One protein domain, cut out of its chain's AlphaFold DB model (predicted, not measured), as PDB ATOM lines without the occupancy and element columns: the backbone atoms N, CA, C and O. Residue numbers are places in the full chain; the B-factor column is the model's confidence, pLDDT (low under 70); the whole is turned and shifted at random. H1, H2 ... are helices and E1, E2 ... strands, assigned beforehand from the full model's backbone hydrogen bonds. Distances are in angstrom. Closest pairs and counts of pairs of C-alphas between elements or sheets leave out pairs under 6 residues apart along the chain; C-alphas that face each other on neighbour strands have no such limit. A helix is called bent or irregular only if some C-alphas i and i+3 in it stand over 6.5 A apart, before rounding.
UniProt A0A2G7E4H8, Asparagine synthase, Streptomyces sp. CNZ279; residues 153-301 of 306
ATOM      1  N   SER A 153     289.395 171.996 207.498       97.38
ATOM      2  CA  SER A 153     289.226 173.394 207.087       97.38
ATOM      3  C   SER A 153     287.799 173.901 207.287       97.38
ATOM      4  O   SER A 153     287.616 175.033 207.727       97.38
ATOM      5  N   GLU A 154     286.790 173.074 207.005       97.31
ATOM      6  CA  GLU A 154     285.384 173.431 207.240       97.31
ATOM      7  C   GLU A 154     285.086 173.502 208.741       97.31
ATOM      8  O   GLU A 154     284.507 174.477 209.222       97.31
ATOM      9  N   GLY A 155     285.545 172.504 209.501       95.94
ATOM     10  CA  GLY A 155     285.386 172.456 210.951       95.94
ATOM     11  C   GLY A 155     286.067 173.628 211.660       95.94
ATOM     12  O   GLY A 155     285.484 174.202 212.576       95.94
ATOM     13  N   ALA A 156     287.257 174.041 211.212       95.06
ATOM     14  CA  ALA A 156     287.984 175.167 211.797       95.06
ATOM     15  C   ALA A 156     287.200 176.488 211.721       95.06
ATOM     16  O   ALA A 156     287.212 177.261 212.681       95.06
ATOM     17  N   VAL A 157     286.482 176.735 210.617       96.31
ATOM     18  CA  VAL A 157     285.616 177.920 210.478       96.31
ATOM     19  C   VAL A 157     284.481 177.869 211.499       96.31
ATOM     20  O   VAL A 157     284.297 178.825 212.251       96.31
ATOM     21  N   VAL A 158     283.792 176.728 211.596       95.06
ATOM     22  CA  VAL A 158     282.675 176.531 212.536       95.06
ATOM     23  C   VAL A 158     283.130 176.686 213.991       95.06
ATOM     24  O   VAL A 158     282.461 177.347 214.785       95.06
ATOM     25  N   VAL A 159     284.287 176.124 214.355       93.75
ATOM     26  CA  VAL A 159     284.852 176.247 215.709       93.75
ATOM     27  C   VAL A 159     285.207 177.699 216.022       93.75
ATOM     28  O   VAL A 159     284.852 178.198 217.090       93.75
ATOM     29  N   ARG A 160     285.864 178.407 215.094       93.56
ATOM     30  CA  ARG A 160     286.207 179.823 215.276       93.56
ATOM     31  C   ARG A 160     284.962 180.679 215.494       93.56
ATOM     32  O   ARG A 160     284.968 181.533 216.381       93.56
ATOM     33  N   GLU A 161     283.910 180.466 214.709       92.38
ATOM     34  CA  GLU A 161     282.640 181.182 214.856       92.38
ATOM     35  C   GLU A 161     281.990 180.894 216.211       92.38
ATOM     36  O   GLU A 161     281.659 181.835 216.930       92.38
ATOM     37  N   ALA A 162     281.916 179.624 216.620       90.94
ATOM     38  CA  ALA A 162     281.351 179.236 217.911       90.94
ATOM     39  C   ALA A 162     282.117 179.839 219.106       90.94
ATOM     40  O   ALA A 162     281.500 180.324 220.059       90.94
ATOM     41  N   LEU A 163     283.456 179.856 219.055       91.88
ATOM     42  CA  LEU A 163     284.290 180.502 220.077       91.88
ATOM     43  C   LEU A 163     284.078 182.020 220.102       91.88
ATOM     44  O   LEU A 163     283.938 182.613 221.171       91.88
ATOM     45  N   THR A 164     283.997 182.649 218.927       89.94
ATOM     46  CA  THR A 164     283.729 184.087 218.807       89.94
ATOM     47  C   THR A 164     282.352 184.435 219.379       89.94
ATOM     48  O   THR A 164     282.224 185.379 220.156       89.94
ATOM     49  N   ASP A 165     281.319 183.650 219.069       87.25
ATOM     50  CA  ASP A 165     279.963 183.838 219.596       87.25
ATOM     51  C   ASP A 165     279.895 183.675 221.115       87.25
ATOM     52  O   ASP A 165     279.238 184.467 221.802       87.25
ATOM     53  N   ALA A 166     280.629 182.705 221.667       87.06
ATOM     54  CA  ALA A 166     280.742 182.546 223.112       87.06
ATOM     55  C   ALA A 166     281.327 183.804 223.784       87.06
ATOM     56  O   ALA A 166     280.914 184.161 224.894       87.06
ATOM     57  N   LEU A 167     282.252 184.504 223.122       86.06
ATOM     58  CA  LEU A 167     282.863 185.739 223.622       86.06
ATOM     59  C   LEU A 167     281.985 186.975 223.395       86.06
ATOM     60  O   LEU A 167     281.936 187.843 224.267       86.06
ATOM     61  N   ARG A 168     281.214 187.039 222.301       82.94
ATOM     62  CA  ARG A 168     280.241 188.123 222.049       82.94
ATOM     63  C   ARG A 168     279.207 188.242 223.162       82.94
ATOM     64  O   ARG A 168     278.906 189.348 223.598       82.94
ATOM     65  N   GLY A 169     278.735 187.118 223.708       77.62
ATOM     66  CA  GLY A 169     277.844 187.118 224.878       77.62
ATOM     67  C   GLY A 169     278.459 187.733 226.147       77.62
ATOM     68  O   GLY A 169     277.759 187.940 227.136       77.62
ATOM     69  N   ARG A 170     279.768 188.012 226.136       77.31
ATOM     70  CA  ARG A 170     280.534 188.638 227.218       77.31
ATOM     71  C   ARG A 170     281.069 190.026 226.828       77.31
ATOM     72  O   ARG A 170     281.799 190.619 227.616       77.31
ATOM     73  N   GLN A 171     280.718 190.548 225.649       81.81
ATOM     74  CA  GLN A 171     281.260 191.791 225.094       81.81
ATOM     75  C   GLN A 171     281.089 192.994 226.033       81.81
ATOM     76  O   GLN A 171     280.101 193.107 226.758       81.81
ATOM     77  N   GLY A 172     282.065 193.909 226.006       74.81
ATOM     78  CA  GLY A 172     282.036 195.157 226.776       74.81
ATOM     79  C   GLY A 172     282.255 194.962 228.278       74.81
ATOM     80  O   GLY A 172     282.295 195.933 229.036       74.81
ATOM     81  N   ARG A 173     282.441 193.716 228.721       79.12
ATOM     82  CA  ARG A 173     282.822 193.375 230.088       79.12
ATOM     83  C   ARG A 173     284.340 193.296 230.198       79.12
ATOM     84  O   ARG A 173     285.036 192.992 229.230       79.12
ATOM     85  N   ARG A 174     284.823 193.502 231.420       84.19
ATOM     86  CA  ARG A 174     286.181 193.133 231.817       84.19
ATOM     87  C   ARG A 174     286.320 191.622 231.735       84.19
ATOM     88  O   ARG A 174     285.461 190.904 232.259       84.19
ATOM     89  N   MET A 175     287.385 191.160 231.103       87.94
ATOM     90  CA  MET A 175     287.692 189.744 230.971       87.94
ATOM     91  C   MET A 175     289.047 189.462 231.599       87.94
ATOM     92  O   MET A 175     289.971 190.262 231.462       87.94
ATOM     93  N   SER A 176     289.153 188.318 232.265       88.81
ATOM     94  CA  SER A 176     290.441 187.712 232.565       88.81
ATOM     95  C   SER A 176     290.604 186.412 231.788       88.81
ATOM     96  O   SER A 176     289.611 185.748 231.476       88.81
ATOM     97  N   ALA A 177     291.842 186.087 231.430       89.31
ATOM     98  CA  ALA A 177     292.176 184.849 230.741       89.31
ATOM     99  C   ALA A 177     293.597 184.393 231.075       89.31
ATOM    100  O   ALA A 177     294.515 185.205 231.180       89.31
ATOM    101  N   ASP A 178     293.792 183.091 231.190       89.75
ATOM    102  CA  ASP A 178     295.118 182.509 231.345       89.75
ATOM    103  C   ASP A 178     295.884 182.703 230.031       89.75
ATOM    104  O   ASP A 178     295.338 182.494 228.944       89.75
ATOM    105  N   LEU A 179     297.156 183.088 230.115       91.50
ATOM    106  CA  LEU A 179     298.065 183.134 228.971       91.50
ATOM    107  C   LEU A 179     299.261 182.237 229.268       91.50
ATOM    108  O   LEU A 179     300.358 182.714 229.550       91.50
ATOM    109  N   SER A 180     299.021 180.926 229.240       87.69
ATOM    110  CA  SER A 180     300.040 179.929 229.580       87.69
ATOM    111  C   SER A 180     301.199 179.899 228.582       87.69
ATOM    112  O   SER A 180     302.322 179.667 228.993       87.69
ATOM    113  N   GLY A 181     300.946 180.201 227.302       88.06
ATOM    114  CA  GLY A 181     301.916 180.060 226.205       88.06
ATOM    115  C   GLY A 181     301.517 178.978 225.201       88.06
ATOM    116  O   GLY A 181     301.888 179.051 224.030       88.06
ATOM    117  N   GLY A 182     300.650 178.052 225.621       90.00
ATOM    118  CA  GLY A 182     300.049 177.040 224.760       90.00
ATOM    119  C   GLY A 182     299.056 177.603 223.737       90.00
ATOM    120  O   GLY A 182     298.571 178.736 223.842       90.00
ATOM    121  N   LEU A 183     298.721 176.782 222.738       90.75
ATOM    122  CA  LEU A 183     297.857 177.166 221.618       90.75
ATOM    123  C   LEU A 183     296.444 177.571 222.064       90.75
ATOM    124  O   LEU A 183     295.898 178.547 221.545       90.75
ATOM    125  N   ASP A 184     295.864 176.852 223.023       91.44
ATOM    126  CA  ASP A 184     294.458 177.004 223.412       91.44
ATOM    127  C   ASP A 184     294.196 178.343 224.113       91.44
ATOM    128  O   ASP A 184     293.402 179.164 223.645       91.44
ATOM    129  N   SER A 185     294.909 178.588 225.214       92.31
ATOM    130  CA  SER A 185     294.789 179.795 226.039       92.31
ATOM    131  C   SER A 185     295.169 181.053 225.248       92.31
ATOM    132  O   SER A 185     294.444 182.054 225.262       92.31
ATOM    133  N   THR A 186     296.234 180.962 224.445       94.75
ATOM    134  CA  THR A 186     296.653 182.023 223.523       94.75
ATOM    135  C   THR A 186     295.551 182.336 222.515       94.75
ATOM    136  O   THR A 186     295.157 183.495 222.381       94.75
ATOM    137  N   SER A 187     294.989 181.328 221.841       94.50
ATOM    138  CA  SER A 187     293.914 181.530 220.858       94.50
ATOM    139  C   SER A 187     292.696 182.222 221.473       94.50
ATOM    140  O   SER A 187     292.140 183.142 220.870       94.50
ATOM    141  N   LEU A 188     292.308 181.838 222.694       93.25
ATOM    142  CA  LEU A 188     291.213 182.486 223.418       93.25
ATOM    143  C   LEU A 188     291.531 183.940 223.784       93.25
ATOM    144  O   LEU A 188     290.662 184.793 223.609       93.25
ATOM    145  N   CYS A 189     292.758 184.256 224.213       94.62
ATOM    146  CA  CYS A 189     293.175 185.635 224.492       94.62
ATOM    147  C   CYS A 189     293.073 186.530 223.245       94.62
ATOM    148  O   CYS A 189     292.513 187.626 223.313       94.62
ATOM    149  N   PHE A 190     293.547 186.052 222.088       94.88
ATOM    150  CA  PHE A 190     293.453 186.797 220.825       94.88
ATOM    151  C   PHE A 190     292.013 186.970 220.339       94.88
ATOM    152  O   PHE A 190     291.670 188.028 219.811       94.88
ATOM    153  N   LEU A 191     291.156 185.963 220.530       93.44
ATOM    154  CA  LEU A 191     289.732 186.079 220.216       93.44
ATOM    155  C   LEU A 191     288.996 187.012 221.190       93.44
ATOM    156  O   LEU A 191     288.058 187.690 220.780       93.44
ATOM    157  N   ALA A 192     289.401 187.069 222.461       92.00
ATOM    158  CA  ALA A 192     288.764 187.899 223.484       92.00
ATOM    159  C   ALA A 192     289.135 189.383 223.369       92.00
ATOM    160  O   ALA A 192     288.278 190.240 223.591       92.00
ATOM    161  N   ALA A 193     290.378 189.693 222.988       92.12
ATOM    162  CA  ALA A 193     290.908 191.054 222.898       92.12
ATOM    163  C   ALA A 193     290.002 192.074 222.167       92.12
ATOM    164  O   ALA A 193     289.789 193.150 222.721       92.12
ATOM    165  N   PRO A 194     289.410 191.786 220.987       90.06
ATOM    166  CA  PRO A 194     288.520 192.738 220.312       90.06
ATOM    167  C   PRO A 194     287.132 192.890 220.964       90.06
ATOM    168  O   PRO A 194     286.375 193.781 220.583       90.06
ATOM    169  N   HIS A 195     286.755 192.009 221.896       88.19
ATOM    170  CA  HIS A 195     285.430 191.985 222.526       88.19
ATOM    171  C   HIS A 195     285.437 192.462 223.986       88.19
ATOM    172  O   HIS A 195     284.387 192.860 224.504       88.19
ATOM    173  N   ALA A 196     286.587 192.415 224.654       86.88
ATOM    174  CA  ALA A 196     286.759 192.888 226.020       86.88
ATOM    175  C   ALA A 196     286.824 194.423 226.072       86.88
ATOM    176  O   ALA A 196     287.430 195.052 225.209       86.88
ATOM    177  N   SER A 197     286.217 195.036 227.096       86.06
ATOM    178  CA  SER A 197     286.473 196.459 227.385       86.06
ATOM    179  C   SER A 197     287.844 196.661 228.028       86.06
ATOM    180  O   SER A 197     288.519 197.643 227.745       86.06
ATOM    181  N   GLU A 198     288.257 195.699 228.855       88.69
ATOM    182  CA  GLU A 198     289.606 195.549 229.397       88.69
ATOM    183  C   GLU A 198     289.916 194.049 229.480       88.69
ATOM    184  O   GLU A 198     289.062 193.263 229.915       88.69
ATOM    185  N   LEU A 199     291.119 193.655 229.057       91.44
ATOM    186  CA  LEU A 199     291.595 192.275 229.114       91.44
ATOM    187  C   LEU A 199     292.781 192.187 230.077       91.44
ATOM    188  O   LEU A 199     293.819 192.794 229.833       91.44
ATOM    189  N   LEU A 200     292.627 191.409 231.146       91.50
ATOM    190  CA  LEU A 200     293.712 191.024 232.043       91.50
ATOM    191  C   LEU A 200     294.114 189.588 231.727       91.50
ATOM    192  O   LEU A 200     293.342 188.660 231.946       91.50
ATOM    193  N   THR A 201     295.324 189.384 231.243       92.00
ATOM    194  CA  THR A 201     295.874 188.034 231.132       92.00
ATOM    195  C   THR A 201     296.790 187.729 232.302       92.00
ATOM    196  O   THR A 201     297.437 188.640 232.824       92.00
ATOM    197  N   PHE A 202     296.861 186.467 232.711       88.44
ATOM    198  CA  PHE A 202     297.766 186.074 233.782       88.44
ATOM    199  C   PHE A 202     298.411 184.709 233.549       88.44
ATOM    200  O   PHE A 202     297.895 183.883 232.794       88.44
ATOM    201  N   ARG A 203     299.549 184.481 234.206       85.75
ATOM    202  CA  ARG A 203     300.175 183.161 234.350       85.75
ATOM    203  C   ARG A 203     301.009 183.084 235.624       85.75
ATOM    204  O   ARG A 203     301.492 184.108 236.113       85.75
ATOM    205  N   VAL A 204     301.230 181.866 236.109       78.81
ATOM    206  CA  VAL A 204     302.239 181.586 237.136       78.81
ATOM    207  C   VAL A 204     303.587 181.373 236.449       78.81
ATOM    208  O   VAL A 204     303.680 180.687 235.428       78.81
ATOM    209  N   ALA A 205     304.643 182.005 236.957       74.62
ATOM    210  CA  ALA A 205     305.993 181.752 236.481       74.62
ATOM    211  C   ALA A 205     306.385 180.315 236.835       74.62
ATOM    212  O   ALA A 205     306.269 179.907 237.991       74.62
ATOM    213  N   GLU A 206     306.808 179.547 235.833       68.06
ATOM    214  CA  GLU A 206     307.237 178.171 236.058       68.06
ATOM    215  C   GLU A 206     308.523 178.136 236.877       68.06
ATOM    216  O   GLU A 206     309.406 178.979 236.718       68.06
ATOM    217  N   ALA A 207     308.634 177.118 237.727       57.62
ATOM    218  CA  ALA A 207     309.841 176.857 238.500       57.62
ATOM    219  C   ALA A 207     310.932 176.129 237.688       57.62
ATOM    220  O   ALA A 207     312.082 176.084 238.123       57.62
ATOM    221  N   GLU A 208     310.602 175.537 236.533       62.31
ATOM    222  CA  GLU A 208     311.499 174.639 235.797       62.31
ATOM    223  C   GLU A 208     312.028 175.256 234.494       62.31
ATOM    224  O   GLU A 208     311.271 175.651 233.613       62.31
ATOM    225  N   ALA A 209     313.356 175.277 234.343       61.47
ATOM    226  CA  ALA A 209     314.054 175.913 233.221       61.47
ATOM    227  C   ALA A 209     313.864 175.223 231.852       61.47
ATOM    228  O   ALA A 209     314.310 175.756 230.836       61.47
ATOM    229  N   GLY A 210     313.264 174.029 231.824       66.94
ATOM    230  CA  GLY A 210     313.035 173.249 230.605       66.94
ATOM    231  C   GLY A 210     311.731 173.572 229.873       66.94
ATOM    232  O   GLY A 210     311.551 173.081 228.761       66.94
ATOM    233  N   ASN A 211     310.836 174.361 230.474       74.38
ATOM    234  CA  ASN A 211     309.558 174.714 229.869       74.38
ATOM    235  C   ASN A 211     309.670 176.035 229.079       74.38
ATOM    236  O   ASN A 211     310.174 177.048 229.570       74.38
ATOM    237  N   ASP A 212     309.246 176.004 227.815       83.06
ATOM    238  CA  ASP A 212     309.260 177.137 226.890       83.06
ATOM    239  C   ASP A 212     307.925 177.905 226.839       83.06
ATOM    240  O   ASP A 212     307.840 178.951 226.184       83.06
ATOM    241  N   ASP A 213     306.919 177.473 227.600       85.56
ATOM    242  CA  ASP A 213     305.630 178.145 227.785       85.56
ATOM    243  C   ASP A 213     305.813 179.626 228.144       85.56
ATOM    244  O   ASP A 213     305.210 180.506 227.523       85.56
ATOM    245  N   ALA A 214     306.732 179.946 229.063       85.81
ATOM    246  CA  ALA A 214     307.053 181.328 229.422       85.81
ATOM    247  C   ALA A 214     307.537 182.173 228.223       85.81
ATOM    248  O   ALA A 214     307.186 183.355 228.106       85.81
ATOM    249  N   VAL A 215     308.314 181.582 227.306       89.62
ATOM    250  CA  VAL A 215     308.806 182.257 226.094       89.62
ATOM    251  C   VAL A 215     307.642 182.566 225.157       89.62
ATOM    252  O   VAL A 215     307.524 183.697 224.666       89.62
ATOM    253  N   PHE A 216     306.759 181.591 224.932       91.88
ATOM    254  CA  PHE A 216     305.596 181.754 224.063       91.88
ATOM    255  C   PHE A 216     304.540 182.685 224.662       91.88
ATOM    256  O   PHE A 216     304.018 183.544 223.948       91.88
ATOM    257  N   ALA A 217     304.296 182.620 225.969       92.19
ATOM    258  CA  ALA A 217     303.410 183.537 226.674       92.19
ATOM    259  C   ALA A 217     303.899 184.985 226.558       92.19
ATOM    260  O   ALA A 217     303.137 185.871 226.171       92.19
ATOM    261  N   ALA A 218     305.193 185.234 226.792       92.06
ATOM    262  CA  ALA A 218     305.778 186.563 226.621       92.06
ATOM    263  C   ALA A 218     305.700 187.042 225.158       92.06
ATOM    264  O   ALA A 218     305.497 188.228 224.883       92.06
ATOM    265  N   HIS A 219     305.855 186.127 224.199       94.06
ATOM    266  CA  HIS A 219     305.711 186.413 222.773       94.06
ATOM    267  C   HIS A 219     304.274 186.782 222.377       94.06
ATOM    268  O   HIS A 219     304.078 187.698 221.568       94.06
ATOM    269  N   ALA A 220     303.282 186.091 222.939       95.56
ATOM    270  CA  ALA A 220     301.865 186.372 222.752       95.56
ATOM    271  C   ALA A 220     301.460 187.694 223.420       95.56
ATOM    272  O   ALA A 220     300.814 188.522 222.780       95.56
ATOM    273  N   ALA A 221     301.928 187.944 224.646       95.06
ATOM    274  CA  ALA A 221     301.667 189.169 225.397       95.06
ATOM    275  C   ALA A 221     302.097 190.428 224.627       95.06
ATOM    276  O   ALA A 221     301.315 191.353 224.435       95.06
ATOM    277  N   ARG A 222     303.302 190.425 224.038       95.62
ATOM    278  CA  ARG A 222     303.778 191.544 223.197       95.62
ATOM    279  C   ARG A 222     302.886 191.848 221.986       95.62
ATOM    280  O   ARG A 222     302.994 192.929 221.412       95.62
ATOM    281  N   ARG A 223     302.034 190.908 221.569       96.19
ATOM    282  CA  ARG A 223     301.078 191.064 220.462       96.19
ATOM    283  C   ARG A 223     299.655 191.388 220.917       96.19
ATOM    284  O   ARG A 223     298.777 191.532 220.071       96.19
ATOM    285  N   LEU A 224     299.441 191.554 222.218       94.75
ATOM    286  CA  LEU A 224     298.187 191.989 222.822       94.75
ATOM    287  C   LEU A 224     298.400 193.319 223.571       94.75
ATOM    288  O   LEU A 224     298.146 193.390 224.765       94.75
ATOM    289  N   PRO A 225     298.835 194.407 222.902       90.06
ATOM    290  CA  PRO A 225     299.245 195.643 223.583       90.06
ATOM    291  C   PRO A 225     298.121 196.348 224.364       90.06
ATOM    292  O   PRO A 225     298.402 197.227 225.170       90.06
ATOM    293  N   GLY A 226     296.855 195.998 224.108       89.69
ATOM    294  CA  GLY A 226     295.700 196.496 224.862       89.69
ATOM    295  C   GLY A 226     295.348 195.669 226.104       89.69
ATOM    296  O   GLY A 226     294.371 195.998 226.773       89.69
ATOM    297  N   ALA A 227     296.086 194.594 226.389       93.06
ATOM    298  CA  ALA A 227     295.878 193.745 227.553       93.06
ATOM    299  C   ALA A 227     296.889 194.061 228.666       93.06
ATOM    300  O   ALA A 227     298.057 194.355 228.413       93.06
ATOM    301  N   GLU A 228     296.440 193.966 229.914       92.88
ATOM    302  CA  GLU A 228     297.323 193.901 231.078       92.88
ATOM    303  C   GLU A 228     297.849 192.462 231.208       92.88
ATOM    304  O   GLU A 228     297.097 191.501 231.033       92.88
ATOM    305  N   HIS A 229     299.140 192.296 231.497       91.56
ATOM    306  CA  HIS A 229     299.783 190.986 231.615       91.56
ATOM    307  C   HIS A 229     300.367 190.818 233.017       91.56
ATOM    308  O   HIS A 229     301.370 191.446 233.350       91.56
ATOM    309  N   LEU A 230     299.747 189.963 233.830       89.12
ATOM    310  CA  LEU A 230     300.206 189.635 235.175       89.12
ATOM    311  C   LEU A 230     301.023 188.336 235.158       89.12
ATOM    312  O   LEU A 230     300.510 187.269 234.827       89.12
ATOM    313  N   VAL A 231     302.289 188.412 235.555       88.25
ATOM    314  CA  VAL A 231     303.131 187.231 235.785       88.25
ATOM    315  C   VAL A 231     303.379 187.133 237.281       88.25
ATOM    316  O   VAL A 231     303.936 188.058 237.863       88.25
ATOM    317  N   VAL A 232     302.940 186.037 237.894       82.44
ATOM    318  CA  VAL A 232     303.072 185.815 239.340       82.44
ATOM    319  C   VAL A 232     304.173 184.794 239.579       82.44
ATOM    320  O   VAL A 232     304.049 183.662 239.110       82.44
ATOM    321  N   ALA A 233     305.248 185.161 240.280       80.94
ATOM    322  CA  ALA A 233     306.256 184.178 240.660       80.94
ATOM    323  C   ALA A 233     305.683 183.205 241.697       80.94
ATOM    324  O   ALA A 233     304.848 183.574 242.522       80.94
ATOM    325  N   GLN A 234     306.120 181.944 241.665       74.81
ATOM    326  CA  GLN A 234     305.609 180.935 242.596       74.81
ATOM    327  C   GLN A 234     305.908 181.296 244.064       74.81
ATOM    328  O   GLN A 234     305.098 181.008 244.944       74.81
ATOM    329  N   GLU A 235     307.042 181.952 244.316       75.94
ATOM    330  CA  GLU A 235     307.440 182.483 245.625       75.94
ATOM    331  C   GLU A 235     306.573 183.655 246.109       75.94
ATOM    332  O   GLU A 235     306.374 183.790 247.314       75.94
ATOM    333  N   ASP A 236     305.968 184.411 245.190       81.38
ATOM    334  CA  ASP A 236     305.108 185.560 245.504       81.38
ATOM    335  C   ASP A 236     303.651 185.149 245.784       81.38
ATOM    336  O   ASP A 236     302.831 185.971 246.202       81.38
ATOM    337  N   LEU A 237     303.289 183.878 245.556       78.94
ATOM    338  CA  LEU A 237     301.914 183.402 245.744       78.94
ATOM    339  C   LEU A 237     301.378 183.657 247.160       78.94
ATOM    340  O   LEU A 237     300.263 184.166 247.260       78.94
ATOM    341  N   PRO A 238     302.102 183.355 248.258       81.06
ATOM    342  CA  PRO A 238     301.596 183.635 249.599       81.06
ATOM    343  C   PRO A 238     301.301 185.122 249.831       81.06
ATOM    344  O   PRO A 238     300.286 185.440 250.453       81.06
ATOM    345  N   GLU A 239     302.142 186.019 249.302       82.62
ATOM    346  CA  GLU A 239     301.989 187.473 249.433       82.62
ATOM    347  C   GLU A 239     300.807 187.998 248.608       82.62
ATOM    348  O   GLU A 239     300.021 188.808 249.102       82.62
ATOM    349  N   LEU A 240     300.588 187.461 247.401       82.06
ATOM    350  CA  LEU A 240     299.419 187.790 246.576       82.06
ATOM    351  C   LEU A 240     298.091 187.576 247.327       82.06
ATOM    352  O   LEU A 240     297.121 188.305 247.097       82.06
ATOM    353  N   PHE A 241     298.041 186.591 248.226       84.94
ATOM    354  CA  PHE A 241     296.849 186.266 249.012       84.94
ATOM    355  C   PHE A 241     296.847 186.834 250.438       84.94
ATOM    356  O   PHE A 241     295.843 186.660 251.125       84.94
ATOM    357  N   ALA A 242     297.902 187.532 250.879       84.25
ATOM    358  CA  ALA A 242     297.985 188.085 252.236       84.25
ATOM    359  C   ALA A 242     296.826 189.058 252.537       84.25
ATOM    360  O   ALA A 242     296.156 188.920 253.556       84.25
ATOM    361  N   ASP A 243     296.517 189.944 251.583       85.62
ATOM    362  CA  ASP A 243     295.363 190.860 251.621       85.62
ATOM    363  C   ASP A 243     294.286 190.442 250.602       85.62
ATOM    364  O   ASP A 243     293.887 191.214 249.725       85.62
ATOM    365  N   SER A 244     293.886 189.168 250.622       87.81
ATOM    366  CA  SER A 244     293.009 188.611 249.585       87.81
ATOM    367  C   SER A 244     291.613 189.252 249.554       87.81
ATOM    368  O   SER A 244     290.834 189.197 250.511       87.81
ATOM    369  N   ALA A 245     291.228 189.748 248.376       88.25
ATOM    370  CA  ALA A 245     289.886 190.244 248.100       88.25
ATOM    371  C   ALA A 245     288.821 189.129 248.121       88.25
ATOM    372  O   ALA A 245     287.635 189.427 248.333       88.25
ATOM    373  N   LEU A 246     289.227 187.874 247.887       89.06
ATOM    374  CA  LEU A 246     288.401 186.679 248.084       89.06
ATOM    375  C   LEU A 246     288.184 186.384 249.572       89.06
ATOM    376  O   LEU A 246     287.048 186.119 249.973       89.06
ATOM    377  N   ALA A 247     289.234 186.466 250.392       90.00
ATOM    378  CA  ALA A 247     289.151 186.214 251.831       90.00
ATOM    379  C   ALA A 247     288.255 187.233 252.546       90.00
ATOM    380  O   ALA A 247     287.391 186.848 253.330       90.00
ATOM    381  N   GLU A 248     288.348 188.518 252.184       89.38
ATOM    382  CA  GLU A 248     287.435 189.560 252.681       89.38
ATOM    383  C   GLU A 248     285.949 189.258 252.401       89.38
ATOM    384  O   GLU A 248     285.064 189.745 253.102       89.38
ATOM    385  N   ARG A 249     285.655 188.458 251.368       88.62
ATOM    386  CA  ARG A 249     284.295 188.019 251.012       88.62
ATOM    387  C   ARG A 249     283.921 186.663 251.618       88.62
ATOM    388  O   ARG A 249     282.859 186.140 251.295       88.62
ATOM    389  N   GLY A 250     284.784 186.078 252.450       87.94
ATOM    390  CA  GLY A 250     284.610 184.734 253.004       87.94
ATOM    391  C   GLY A 250     284.686 183.620 251.955       87.94
ATOM    392  O   GLY A 250     284.176 182.527 252.190       87.94
ATOM    393  N   LEU A 251     285.274 183.893 250.783       87.44
ATOM    394  CA  LEU A 251     285.382 182.938 249.670       87.44
ATOM    395  C   LEU A 251     286.694 182.144 249.686       87.44
ATOM    396  O   LEU A 251     286.839 181.203 248.909       87.44
ATOM    397  N   LEU A 252     287.643 182.529 250.540       88.75
ATOM    398  CA  LEU A 252     288.951 181.899 250.661       88.75
ATOM    399  C   LEU A 252     289.378 181.832 252.130       88.75
ATOM    400  O   LEU A 252     289.352 182.840 252.831       88.75
ATOM    401  N   ASP A 253     289.818 180.652 252.557       87.44
ATOM    402  CA  ASP A 253     290.576 180.459 253.794       87.44
ATOM    403  C   ASP A 253     292.074 180.600 253.470       87.44
ATOM    404  O   ASP A 253     292.672 179.726 252.834       87.44
ATOM    405  N   VAL A 254     292.660 181.736 253.862       86.69
ATOM    406  CA  VAL A 254     294.063 182.081 253.567       86.69
ATOM    407  C   VAL A 254     295.028 181.152 254.299       86.69
ATOM    408  O   VAL A 254     296.020 180.726 253.710       86.69
ATOM    409  N   ASP A 255     294.715 180.757 255.534       85.00
ATOM    410  CA  ASP A 255     295.562 179.855 256.316       85.00
ATOM    411  C   ASP A 255     295.583 178.453 255.700       85.00
ATOM    412  O   ASP A 255     296.629 177.800 255.625       85.00
ATOM    413  N   ALA A 256     294.427 177.969 255.235       83.69
ATOM    414  CA  ALA A 256     294.348 176.707 254.509       83.69
ATOM    415  C   ALA A 256     295.128 176.762 253.190       83.69
ATOM    416  O   ALA A 256     295.853 175.812 252.882       83.69
ATOM    417  N   LEU A 257     295.031 177.871 252.449       84.25
ATOM    418  CA  LEU A 257     295.796 178.070 251.222       84.25
ATOM    419  C   LEU A 257     297.303 178.089 251.490       84.25
ATOM    420  O   LEU A 257     298.039 177.364 250.828       84.25
ATOM    421  N   HIS A 258     297.769 178.865 252.471       82.56
ATOM    422  CA  HIS A 258     299.187 178.933 252.843       82.56
ATOM    423  C   HIS A 258     299.725 177.550 253.214       82.56
ATOM    424  O   HIS A 258     300.756 177.128 252.688       82.56
ATOM    425  N   ARG A 259     298.988 176.782 254.029       81.69
ATOM    426  CA  ARG A 259     299.356 175.392 254.345       81.69
ATOM    427  C   ARG A 259     299.486 174.527 253.093       81.69
ATOM    428  O   ARG A 259     300.429 173.746 253.008       81.69
ATOM    429  N   GLN A 260     298.576 174.656 252.127       78.00
ATOM    430  CA  GLN A 260     298.654 173.898 250.874       78.00
ATOM    431  C   GLN A 260     299.802 174.347 249.968       78.00
ATOM    432  O   GLN A 260     300.450 173.504 249.351       78.00
ATOM    433  N   LEU A 261     300.083 175.649 249.891       76.50
ATOM    434  CA  LEU A 261     301.181 176.175 249.081       76.50
ATOM    435  C   LEU A 261     302.543 175.673 249.574       76.50
ATOM    436  O   LEU A 261     303.403 175.389 248.742       76.50
ATOM    437  N   HIS A 262     302.704 175.509 250.892       76.19
ATOM    438  CA  HIS A 262     303.918 174.990 251.530       76.19
ATOM    439  C   HIS A 262     303.958 173.460 251.688       76.19
ATOM    440  O   HIS A 262     304.994 172.915 252.074       76.19
ATOM    441  N   ALA A 263     302.859 172.750 251.412       70.31
ATOM    442  CA  ALA A 263     302.823 171.297 251.518       70.31
ATOM    443  C   ALA A 263     303.619 170.631 250.374       70.31
ATOM    444  O   ALA A 263     303.576 171.109 249.235       70.31
ATOM    445  N   PRO A 264     304.305 169.498 250.631       65.38
ATOM    446  CA  PRO A 264     304.903 168.688 249.574       65.38
ATOM    447  C   PRO A 264     303.839 168.278 248.551       65.38
ATOM    448  O   PRO A 264     302.791 167.746 248.922       65.38
ATOM    449  N   ARG A 265     304.104 168.517 247.264       63.41
ATOM    450  CA  ARG A 265     303.172 168.180 246.181       63.41
ATOM    451  C   ARG A 265     303.556 166.845 245.556       63.41
ATOM    452  O   ARG A 265     304.719 166.628 245.233       63.41
ATOM    453  N   ALA A 266     302.571 165.965 245.394       55.66
ATOM    454  CA  ALA A 266     302.743 164.693 244.693       55.66
ATOM    455  C   ALA A 266     302.655 164.855 243.162       55.66
ATOM    456  O   ALA A 266     303.239 164.056 242.435       55.66
ATOM    457  N   ASP A 267     301.953 165.889 242.684       58.44
ATOM    458  CA  ASP A 267     301.745 166.201 241.268       58.44
ATOM    459  C   ASP A 267     301.477 167.708 241.035       58.44
ATOM    460  O   ASP A 267     301.527 168.530 241.958       58.44
ATOM    461  N   ILE A 268     301.202 168.073 239.778       54.84
ATOM    462  CA  ILE A 268     300.925 169.450 239.336       54.84
ATOM    463  C   ILE A 268     299.451 169.869 239.476       54.84
ATOM    464  O   ILE A 268     299.122 171.026 239.213       54.84
ATOM    465  N   THR A 269     298.542 168.980 239.885       57.06
ATOM    466  CA  THR A 269     297.094 169.258 239.899       57.06
ATOM    467  C   THR A 269     296.742 170.369 240.889       57.06
ATOM    468  O   THR A 269     295.887 171.210 240.612       57.06
ATOM    469  N   ALA A 270     297.469 170.450 242.007       58.03
ATOM    470  CA  ALA A 270     297.362 171.567 242.944       58.03
ATOM    471  C   ALA A 270     297.727 172.922 242.296       58.03
ATOM    472  O   ALA A 270     297.114 173.936 242.621       58.03
ATOM    473  N   THR A 271     298.668 172.949 241.345       59.41
ATOM    474  CA  THR A 271     299.067 174.172 240.627       59.41
ATOM    475  C   THR A 271     297.939 174.686 239.727       59.41
ATOM    476  O   THR A 271     297.615 175.869 239.791       59.41
ATOM    477  N   ALA A 272     297.251 173.799 239.001       58.41
ATOM    478  CA  ALA A 272     296.121 174.173 238.139       58.41
ATOM    479  C   ALA A 272     294.931 174.771 238.924       58.41
ATOM    480  O   ALA A 272     294.215 175.656 238.448       58.41
ATOM    481  N   HIS A 273     294.699 174.317 240.160       66.88
ATOM    482  CA  HIS A 273     293.671 174.908 241.026       66.88
ATOM    483  C   HIS A 273     294.080 176.282 241.578       66.88
ATOM    484  O   HIS A 273     293.229 177.166 241.698       66.88
ATOM    485  N   VAL A 274     295.370 176.484 241.862       72.88
ATOM    486  CA  VAL A 274     295.916 177.778 242.299       72.88
ATOM    487  C   VAL A 274     295.865 178.814 241.171       72.88
ATOM    488  O   VAL A 274     295.518 179.960 241.432       72.88
ATOM    489  N   GLU A 275     296.106 178.430 239.917       73.56
ATOM    490  CA  GLU A 275     295.966 179.329 238.758       73.56
ATOM    491  C   GLU A 275     294.552 179.915 238.645       73.56
ATOM    492  O   GLU A 275     294.383 181.133 238.573       73.56
ATOM    493  N   ASN A 276     293.519 179.075 238.757       75.06
ATOM    494  CA  ASN A 276     292.131 179.546 238.776       75.06
ATOM    495  C   ASN A 276     291.866 180.528 239.934       75.06
ATOM    496  O   ASN A 276     291.126 181.504 239.776       75.06
ATOM    497  N   LEU A 277     292.474 180.285 241.102       81.75
ATOM    498  CA  LEU A 277     292.353 181.163 242.263       81.75
ATOM    499  C   LEU A 277     293.016 182.528 242.020       81.75
ATOM    500  O   LEU A 277     292.418 183.554 242.345       81.75
ATOM    501  N   ILE A 278     294.197 182.553 241.393       81.81
ATOM    502  CA  ILE A 278     294.892 183.784 240.979       81.81
ATOM    503  C   ILE A 278     294.030 184.571 239.996       81.81
ATOM    504  O   ILE A 278     293.861 185.776 240.171       81.81
ATOM    505  N   GLY A 279     293.443 183.906 238.999       79.81
ATOM    506  CA  GLY A 279     292.558 184.552 238.031       79.81
ATOM    507  C   GLY A 279     291.361 185.238 238.690       79.81
ATOM    508  O   GLY A 279     291.040 186.383 238.357       79.81
ATOM    509  N   CYS A 280     290.730 184.574 239.663       83.69
ATOM    510  CA  CYS A 280     289.638 185.139 240.460       83.69
ATOM    511  C   CYS A 280     290.090 186.329 241.321       83.69
ATOM    512  O   CYS A 280     289.426 187.369 241.331       83.69
ATOM    513  N   GLU A 281     291.213 186.192 242.028       87.25
ATOM    514  CA  GLU A 281     291.774 187.226 242.903       87.25
ATOM    515  C   GLU A 281     292.186 188.470 242.101       87.25
ATOM    516  O   GLU A 281     291.774 189.590 242.416       87.25
ATOM    517  N   ALA A 282     292.924 188.280 241.008       82.81
ATOM    518  CA  ALA A 282     293.381 189.355 240.138       82.81
ATOM    519  C   ALA A 282     292.199 190.094 239.487       82.81
ATOM    520  O   ALA A 282     292.183 191.327 239.446       82.81
ATOM    521  N   TRP A 283     291.162 189.365 239.060       82.19
ATOM    522  CA  TRP A 283     289.928 189.960 238.543       82.19
ATOM    523  C   TRP A 283     289.179 190.786 239.607       82.19
ATOM    524  O   TRP A 283     288.762 191.919 239.338       82.19
ATOM    525  N   LEU A 284     289.044 190.279 240.839       83.94
ATOM    526  CA  LEU A 284     288.412 191.022 241.937       83.94
ATOM    527  C   LEU A 284     289.199 192.286 242.312       83.94
ATOM    528  O   LEU A 284     288.611 193.351 242.504       83.94
ATOM    529  N   ARG A 285     290.531 192.217 242.351       83.44
ATOM    530  CA  ARG A 285     291.378 193.396 242.592       83.44
ATOM    531  C   ARG A 285     291.273 194.418 241.462       83.44
ATOM    532  O   ARG A 285     291.198 195.620 241.715       83.44
ATOM    533  N   ALA A 286     291.240 193.965 240.208       78.50
ATOM    534  CA  ALA A 286     291.077 194.846 239.053       78.50
ATOM    535  C   ALA A 286     289.714 195.558 239.057       78.50
ATOM    536  O   ALA A 286     289.634 196.737 238.713       78.50
ATOM    537  N   THR A 287     288.639 194.877 239.468       76.38
ATOM    538  CA  THR A 287     287.310 195.502 239.591       76.38
ATOM    539  C   THR A 287     287.268 196.569 240.690       76.38
ATOM    540  O   THR A 287     286.744 197.651 240.428       76.38
ATOM    541  N   ARG A 288     287.894 196.353 241.857       76.44
ATOM    542  CA  ARG A 288     288.012 197.386 242.915       76.44
ATOM    543  C   ARG A 288     288.688 198.665 242.422       76.44
ATOM    544  O   ARG A 288     288.057 199.718 242.450       76.44
ATOM    545  N   ARG A 289     289.900 198.540 241.862       73.31
ATOM    546  CA  ARG A 289     290.697 199.671 241.344       73.31
ATOM    547  C   ARG A 289     289.937 200.520 240.326       73.31
ATOM    548  O   ARG A 289     290.157 201.721 240.215       73.31
ATOM    549  N   PHE A 290     289.036 199.906 239.564       57.47
ATOM    550  CA  PHE A 290     288.193 200.640 238.628       57.47
ATOM    551  C   PHE A 290     287.067 201.406 239.289       57.47
ATOM    552  O   PHE A 290     286.855 202.550 238.911       57.47
ATOM    553  N   THR A 291     286.373 200.791 240.246       62.41
ATOM    554  CA  THR A 291     285.306 201.458 241.006       62.41
ATOM    555  C   THR A 291     285.864 202.715 241.681       62.41
ATOM    556  O   THR A 291     285.335 203.806 241.509       62.41
ATOM    557  N   GLU A 292     287.043 202.592 242.298       68.38
ATOM    558  CA  GLU A 292     287.778 203.709 242.902       68.38
ATOM    559  C   GLU A 292     288.183 204.784 241.874       68.38
ATOM    560  O   GLU A 292     288.090 205.979 242.150       68.38
ATOM    561  N   ARG A 293     288.593 204.384 240.658       61.25
ATOM    562  CA  ARG A 293     288.944 205.305 239.560       61.25
ATOM    563  C   ARG A 293     287.726 206.004 238.950       61.25
ATOM    564  O   ARG A 293     287.856 207.122 238.461       61.25
ATOM    565  N   THR A 294     286.563 205.357 238.903       59.09
ATOM    566  CA  THR A 294     285.321 205.987 238.432       59.09
ATOM    567  C   THR A 294     284.759 206.952 239.465       59.09
ATOM    568  O   THR A 294     284.298 208.025 239.082       59.09
ATOM    569  N   ASP A 295     284.864 206.615 240.750       56.81
ATOM    570  CA  ASP A 295     284.390 207.465 241.843       56.81
ATOM    571  C   ASP A 295     285.263 208.719 241.997       56.81
ATOM    572  O   ASP A 295     284.730 209.818 242.136       56.81
ATOM    573  N   SER A 296     286.591 208.593 241.861       57.66
ATOM    574  CA  SER A 296     287.503 209.749 241.882       57.66
ATOM    575  C   SER A 296     287.311 210.685 240.687       57.66
ATOM    576  O   SER A 296     287.356 211.905 240.829       57.66
ATOM    577  N   LYS A 297     287.011 210.135 239.506       54.44
ATOM    578  CA  LYS A 297     286.713 210.942 238.314       54.44
ATOM    579  C   LYS A 297     285.352 211.646 238.414       54.44
ATOM    580  O   LYS A 297     285.213 212.767 237.940       54.44
ATOM    581  N   GLY A 298     284.374 211.021 239.075       51.09
ATOM    582  CA  GLY A 298     283.074 211.627 239.375       51.09
ATOM    583  C   GLY A 298     283.136 212.733 240.436       51.09
ATOM    584  O   GLY A 298     282.363 213.686 240.356       51.09
ATOM    585  N   SER A 299     284.059 212.647 241.402       51.75
ATOM    586  CA  SER A 299     284.276 213.714 242.389       51.75
ATOM    587  C   SER A 299     285.016 214.924 241.816       51.75
ATOM    588  O   SER A 299     284.706 216.050 242.203       51.75
ATOM    589  N   ASP A 300     285.939 214.713 240.874       51.53
ATOM    590  CA  ASP A 300     286.668 215.806 240.219       51.53
ATOM    591  C   ASP A 300     285.779 216.586 239.230       51.53
ATOM    592  O   ASP A 300     285.843 217.815 239.190       51.53
ATOM    593  N   ASP A 301     284.874 215.915 238.506       50.53
ATOM    594  CA  ASP A 301     283.905 216.586 237.619       50.53
ATOM    595  C   ASP A 301     282.826 217.368 238.403       50.53
ATOM    596  O   ASP A 301     282.323 218.386 237.926       50.53
TER     597      ASP A 301
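AT A GLANCE: This is residues 153 to 301 of the 306 residues of the protein "Asparagine synthase" of Streptomyces sp. CNZ279 (UniProt A0A2G7E4H8). A small parallel sheet of three strands is the middle layer of the body, with H2 and H3 side by side over one face and the long H6 crossing the other. H6 runs far past the sheet and sticks out with residues 289 to 301; H1 packs on H2 by residues 163 to 167 and sticks out with residues 153 to 159, while H4 and H5 lie beyond the last residue of E3. The printed part has 149 residues, in the order H1 E1 H2 E2 H3 E3 H4 H5 H6; the sheet's order is E1 E2 E3, and the class is mostly helix. It is flat, 52 by 48 by 25 A, and only just compact, close to loose, with a radius of gyration of the C-alphas of 17.3 A.

IN THESE COORDINATES: Start with the sheet: E1 is residues 174 to 178, E2 residues 198 to 204, 20.4 A long, and E3 residues 227 to 232. Find C-alpha 198 at (289.606, 195.549, 229.397), where E2 begins. H2 is residues 183 to 192 and H3 residues 213 to 221. H6, residues 269 to 301, runs 49.2 A to C-alpha 301 at (283.905, 216.586, 237.619). H1, residues 153 to 168, spans 22.8 A from C-alpha 153 at (289.226, 173.394, 207.087). H4 is residues 234 to 240 and irregular, with C-alphas 235 and 238 7.2 A apart; H5 is residues 254 to 262.

HOW THE PARTS SIT: Look between E1 and E2, parallel at 24 degrees, for N 175 and O 198, 2.9 A apart and within hydrogen-bond range; between E2 and E3, parallel at 21 degrees, N 201 and O 228 are 2.8 A apart. E1, H2, E2 and E2, H3, E3 are strand-helix-strand units, parallel neighbour strands joined through a helix, each with a right-handed crossover. H2 and H3 are on the same face, at heights of 8.9 A and 10.1 A over the sheet, and H6 is on the opposite face at 8.5 A: three layers, helices on both faces. On the local plane H6 stands at 32 degrees to E2, only just slantwise; their closest C-alphas are Val 204 and Glu 275, 6.9 A. H1 touches H2 at a steep tilt of 52 degrees, closest at the C-alphas of Leu 167 and Ala 192, 6.3 A. H4 only grazes the sheet, and only just touches H5, with 3 pairs of C-alphas within 8 A, the closest Pro 238 and His 258 at 6.2 A; the two form a helical hairpin. Every O i to N i+4 pair is within hydrogen-bond range in H2, H3 and H5; H1 has 11 of 12, H6 28 of 29, and H4 1 of 3, beside 3 of 4 O i to N i+3 pairs.

THE WHOLE: The C-alphas farthest apart, of Ala 266 and Asp 301, are 55.7 A apart. The printed part has no cut, and the long link is H4 to H5. Confidence is under 70 at residues 206 to 210, 264 to 273 and 290 to 301.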